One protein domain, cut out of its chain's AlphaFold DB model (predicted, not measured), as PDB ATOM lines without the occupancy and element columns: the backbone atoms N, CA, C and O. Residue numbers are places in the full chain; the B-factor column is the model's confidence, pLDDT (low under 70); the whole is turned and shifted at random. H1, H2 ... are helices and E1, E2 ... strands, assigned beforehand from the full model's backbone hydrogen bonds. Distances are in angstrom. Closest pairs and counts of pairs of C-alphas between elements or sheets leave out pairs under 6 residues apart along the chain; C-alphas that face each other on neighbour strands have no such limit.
ATOM      1  N   ILE A  13     -44.103   0.430 -12.180       79.81
ATOM      2  CA  ILE A  13     -44.752  -0.873 -12.047       79.81
ATOM      3  C   ILE A  13     -43.720  -1.936 -12.418       79.81
ATOM      4  O   ILE A  13     -43.098  -1.883 -13.483       79.81
ATOM      5  N   ALA A  14     -43.505  -2.891 -11.517       75.38
ATOM      6  CA  ALA A  14     -42.660  -4.043 -11.782       75.38
ATOM      7  C   ALA A  14     -43.497  -5.155 -12.419       75.38
ATOM      8  O   ALA A  14     -44.467  -5.630 -11.834       75.38
ATOM      9  N   VAL A  15     -43.077  -5.595 -13.598       71.69
ATOM     10  CA  VAL A  15     -43.656  -6.725 -14.319       71.69
ATOM     11  C   VAL A  15     -42.723  -7.923 -14.185       71.69
ATOM     12  O   VAL A  15     -41.516  -7.823 -14.434       71.69
ATOM     13  N   LYS A  16     -43.267  -9.076 -13.784       64.50
ATOM     14  CA  LYS A  16     -42.503 -10.326 -13.713       64.50
ATOM     15  C   LYS A  16     -42.209 -10.817 -15.131       64.50
ATOM     16  O   LYS A  16     -43.113 -10.930 -15.944       64.50
ATOM     17  N   ALA A  17     -40.947 -11.125 -15.418       58.69
ATOM     18  CA  ALA A  17     -40.583 -11.735 -16.689       58.69
ATOM     19  C   ALA A  17     -41.059 -13.197 -16.741       58.69
ATOM     20  O   ALA A  17     -40.890 -13.946 -15.776       58.69
ATOM     21  N   LEU A  18     -41.600 -13.604 -17.890       57.75
ATOM     22  CA  LEU A  18     -42.153 -14.942 -18.106       57.75
ATOM     23  C   LEU A  18     -41.136 -16.077 -18.158       57.75
ATOM     24  O   LEU A  18     -41.458 -17.237 -17.904       57.75
ATOM     25  N   VAL A  19     -39.895 -15.758 -18.502       56.94
ATOM     26  CA  VAL A  19     -38.844 -16.763 -18.630       56.94
ATOM     27  C   VAL A  19     -38.396 -17.190 -17.231       56.94
ATOM     28  O   VAL A  19     -38.071 -16.340 -16.405       56.94
ATOM     29  N   MET A  20     -38.370 -18.502 -16.975       50.47
ATOM     30  CA  MET A  20     -37.959 -19.156 -15.721       50.47
ATOM     31  C   MET A  20     -36.679 -18.538 -15.120       50.47
ATOM     32  O   MET A  20     -35.568 -18.919 -15.480       50.47
ATOM     33  N   GLY A  21     -36.840 -17.584 -14.194       62.09
ATOM     34  CA  GLY A  21     -35.737 -16.911 -13.493       62.09
ATOM     35  C   GLY A  21     -35.317 -15.536 -14.035       62.09
ATOM     36  O   GLY A  21     -34.308 -15.003 -13.582       62.09
ATOM     37  N   GLY A  22     -36.056 -14.940 -14.975       62.62
ATOM     38  CA  GLY A  22     -35.783 -13.589 -15.473       62.62
ATOM     39  C   GLY A  22     -36.051 -12.506 -14.422       62.62
ATOM     40  O   GLY A  22     -37.063 -12.540 -13.722       62.62
ATOM     41  N   ALA A  23     -35.148 -11.524 -14.317       64.75
ATOM     42  CA  ALA A  23     -35.334 -10.379 -13.430       64.75
ATOM     43  C   ALA A  23     -36.611  -9.597 -13.806       64.75
ATOM     44  O   ALA A  23     -36.889  -9.437 -15.001       64.75
ATOM     45  N   PRO A  24     -37.381  -9.098 -12.821       62.53
ATOM     46  CA  PRO A  24     -38.540  -8.263 -13.098       62.53
ATOM     47  C   PRO A  24     -38.116  -7.030 -13.900       62.53
ATOM     48  O   PRO A  24     -37.071  -6.427 -13.640       62.53
ATOM     49  N   ARG A  25     -38.930  -6.659 -14.887       67.25
ATOM     50  CA  ARG A  25     -38.736  -5.428 -15.652       67.25
ATOM     51  C   ARG A  25     -39.529  -4.323 -14.982       67.25
ATOM     52  O   ARG A  25     -40.730  -4.451 -14.764       67.25
ATOM     53  N   PHE A  26     -38.845  -3.240 -14.645       62.84
ATOM     54  CA  PHE A  26     -39.490  -2.042 -14.131       62.84
ATOM     55  C   PHE A  26     -39.903  -1.179 -15.312       62.84
ATOM     56  O   PHE A  26     -39.055  -0.665 -16.041       62.84
ATOM     57  N   HIS A  27     -41.206  -1.014 -15.484       65.75
ATOM     58  CA  HIS A  27     -41.749  -0.016 -16.381       65.75
ATOM     59  C   HIS A  27     -42.007   1.225 -15.544       65.75
ATOM     60  O   HIS A  27     -42.880   1.242 -14.674       65.75
ATOM     61  N   LYS A  28     -41.189   2.258 -15.755       62.00
ATOM     62  CA  LYS A  28     -41.464   3.563 -15.167       62.00
ATOM     63  C   LYS A  28     -42.808   4.028 -15.713       62.00
ATOM     64  O   LYS A  28     -42.980   4.115 -16.927       62.00
ATOM     65  N   VAL A  29     -43.753   4.271 -14.818       65.50
ATOM     66  CA  VAL A  29     -45.070   4.787 -15.187       65.50
ATOM     67  C   VAL A  29     -45.087   6.282 -14.933       65.50
ATOM     68  O   VAL A  29     -44.409   6.764 -14.025       65.50
ATOM     69  N   LEU A  30     -45.843   7.019 -15.746       70.88
ATOM     70  CA  LEU A  30     -45.974   8.474 -15.623       70.88
ATOM     71  C   LEU A  30     -44.631   9.197 -15.813       70.88
ATOM     72  O   LEU A  30     -44.161   9.956 -14.961       70.88
ATOM     73  N   ASP A  31     -43.989   8.928 -16.949       69.94
ATOM     74  CA  ASP A  31     -42.677   9.479 -17.258       69.94
ATOM     75  C   ASP A  31     -42.692  11.020 -17.226       69.94
ATOM     76  O   ASP A  31     -43.608  11.671 -17.725       69.94
ATOM     77  N   GLY A  32     -41.692  11.612 -16.572       74.75
ATOM     78  CA  GLY A  32     -41.626  13.057 -16.325       74.75
ATOM     79  C   GLY A  32     -42.378  13.558 -15.083       74.75
ATOM     80  O   GLY A  32     -42.214  14.726 -14.734       74.75
ATOM     81  N   GLN A  33     -43.135  12.712 -14.370       80.38
ATOM     82  CA  GLN A  33     -43.713  13.076 -13.071       80.38
ATOM     83  C   GLN A  33     -42.748  12.789 -11.914       80.38
ATOM     84  O   GLN A  33     -42.065  11.765 -11.880       80.38
ATOM     85  N   VAL A  34     -42.708  13.719 -10.956       86.62
ATOM     86  CA  VAL A  34     -41.914  13.643  -9.725       86.62
ATOM     87  C   VAL A  34     -42.835  13.960  -8.551       86.62
ATOM     88  O   VAL A  34     -43.429  15.036  -8.490       86.62
ATOM     89  N   PHE A  35     -42.950  13.031  -7.609       87.25
ATOM     90  CA  PHE A  35     -43.841  13.132  -6.457       87.25
ATOM     91  C   PHE A  35     -43.102  13.639  -5.216       87.25
ATOM     92  O   PHE A  35     -41.904  13.417  -5.036       87.25
ATOM     93  N   GLN A  36     -43.827  14.314  -4.322       87.56
ATOM     94  CA  GLN A  36     -43.263  14.862  -3.080       87.56
ATOM     95  C   GLN A  36     -43.125  13.819  -1.963       87.56
ATOM     96  O   GLN A  36     -42.398  14.046  -0.999       87.56
ATOM     97  N   SER A  37     -43.812  12.680  -2.079       89.00
ATOM     98  CA  SER A  37     -43.759  11.592  -1.105       89.00
ATOM     99  C   SER A  37     -43.812  10.228  -1.788       89.00
ATOM    100  O   SER A  37     -44.362  10.087  -2.882       89.00
ATOM    101  N   ALA A  38     -43.275   9.214  -1.107       88.38
ATOM    102  CA  ALA A  38     -43.363   7.826  -1.553       88.38
ATOM    103  C   ALA A  38     -44.823   7.356  -1.676       88.38
ATOM    104  O   ALA A  38     -45.161   6.664  -2.626       88.38
ATOM    105  N   ILE A  39     -45.697   7.792  -0.759       91.56
ATOM    106  CA  ILE A  39     -47.129   7.452  -0.765       91.56
ATOM    107  C   ILE A  39     -47.814   7.985  -2.028       91.56
ATOM    108  O   ILE A  39     -48.597   7.272  -2.643       91.56
ATOM    109  N   ALA A  40     -47.511   9.219  -2.441       90.06
ATOM    110  CA  ALA A  40     -48.100   9.792  -3.649       90.06
ATOM    111  C   ALA A  40     -47.636   9.060  -4.919       90.06
ATOM    112  O   ALA A  40     -48.439   8.828  -5.818       90.06
ATOM    113  N   ALA A  41     -46.360   8.662  -4.976       88.62
ATOM    114  CA  ALA A  41     -45.844   7.851  -6.077       88.62
ATOM    115  C   ALA A  41     -46.498   6.456  -6.126       88.62
ATOM    116  O   ALA A  41     -46.846   5.984  -7.204       88.62
ATOM    117  N   ASP A  42     -46.701   5.826  -4.965       89.19
ATOM    118  CA  ASP A  42     -47.352   4.517  -4.836       89.19
ATOM    119  C   ASP A  42     -48.819   4.560  -5.291       89.19
ATOM    120  O   ASP A  42     -49.241   3.778  -6.141       89.19
ATOM    121  N   GLN A  43     -49.577   5.555  -4.827       91.69
ATOM    122  CA  GLN A  43     -50.961   5.766  -5.253       91.69
ATOM    123  C   GLN A  43     -51.076   5.999  -6.763       91.69
ATOM    124  O   GLN A  43     -51.988   5.476  -7.400       91.69
ATOM    125  N   ALA A  44     -50.145   6.761  -7.343       88.75
ATOM    126  CA  ALA A  44     -50.117   7.010  -8.778       88.75
ATOM    127  C   ALA A  44     -49.808   5.734  -9.583       88.75
ATOM    128  O   ALA A  44     -50.425   5.510 -10.624       88.75
ATOM    129  N   ALA A  45     -48.912   4.873  -9.089       85.62
ATOM    130  CA  ALA A  45     -48.656   3.567  -9.693       85.62
ATOM    131  C   ALA A  45     -49.891   2.652  -9.634       85.62
ATOM    132  O   ALA A  45     -50.213   2.010 -10.630       85.62
ATOM    133  N   CYS A  46     -50.610   2.629  -8.505       86.38
ATOM    134  CA  CYS A  46     -51.848   1.860  -8.350       86.38
ATOM    135  C   CYS A  46     -52.949   2.336  -9.310       86.38
ATOM    136  O   CYS A  46     -53.572   1.519  -9.983       86.38
ATOM    137  N   ALA A  47     -53.152   3.651  -9.428       85.81
ATOM    138  CA  ALA A  47     -54.138   4.214 -10.349       85.81
ATOM    139  C   ALA A  47     -53.803   3.913 -11.820       85.81
ATOM    140  O   ALA A  47     -54.699   3.624 -12.615       85.81
ATOM    141  N   GLU A  48     -52.520   3.955 -12.191       82.19
ATOM    142  CA  GLU A  48     -52.092   3.586 -13.541       82.19
ATOM    143  C   GLU A  48     -52.274   2.084 -13.796       82.19
ATOM    144  O   GLU A  48     -52.752   1.704 -14.863       82.19
ATOM    145  N   LEU A  49     -51.980   1.229 -12.809       78.75
ATOM    146  CA  LEU A  49     -52.199  -0.215 -12.905       78.75
ATOM    147  C   LEU A  49     -53.662  -0.559 -13.222       78.75
ATOM    148  O   LEU A  49     -53.911  -1.418 -14.060       78.75
ATOM    149  N   GLU A  50     -54.624   0.135 -12.606       78.62
ATOM    150  CA  GLU A  50     -56.060  -0.048 -12.874       78.62
ATOM    151  C   GLU A  50     -56.477   0.388 -14.290       78.62
ATOM    152  O   GLU A  50     -57.445  -0.137 -14.846       78.62
ATOM    153  N   ARG A  51     -55.767   1.354 -14.892       75.56
ATOM    154  CA  ARG A  51     -56.033   1.841 -16.256       75.56
ATOM    155  C   ARG A  51     -55.508   0.920 -17.346       75.56
ATOM    156  O   ARG A  51     -56.030   0.971 -18.463       75.56
ATOM    157  N   LEU A  52     -54.476   0.134 -17.055       72.75
ATOM    158  CA  LEU A  52     -53.919  -0.823 -18.000       72.75
ATOM    159  C   LEU A  52     -54.972  -1.905 -18.275       72.75
ATOM    160  O   LEU A  52     -55.216  -2.776 -17.446       72.75
TER     161      LEU A  52
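This is residues 13 to 52 of the 63 residues of an uncharacterized protein of Pseudomonas sp. RtIB026 (UniProt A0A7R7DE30). What shape is this? A narrow hairpin of two short strands, E1 and E2, has the loop of residues 16 to 24 at one end and a single helix, H1, near the other. What makes it up? Forty residues are printed, with two named strands and one named helix in the order E1, E2, H1; the sheet E1 - E2 is antiparallel and the class is mixed, helices and strands. How compact is it? It is loose, with a radius of gyration of the C-alphas of 12.0 A, and elongated, spanning 36 by 19 by 17 A.

Where are the strands? E1 is residues 13 to 15, from C-alpha 13 at (-44.752, -0.873, -12.047), 6.4 A long; E2 is residues 25 to 28, 9.4 A long. Where is the helix? H1 is residues 38 to 51, 20.3 A long, ending at C-alpha 51 at (-56.033, 1.841, -16.256).

How do E1 and E2 pair? They form a hairpin, antiparallel at 157 degrees, with N 13 and O 27 within hydrogen-bond range at 2.9 A. Where is H1? Its closest C-alpha pair with E1 is Ile 13 and Ala 45, 6.4 A apart. Every O i to N i+4 pair in H1 is within hydrogen-bond range.

How far does it reach? The two C-alphas farthest apart, of Met 20 and Gln 36, are 36.7 A apart. Is it unbroken and sure? The printed part has no cut, and both links are short. Its mean pLDDT is 75.3, with residues 16 to 29 and residue 31 under 70.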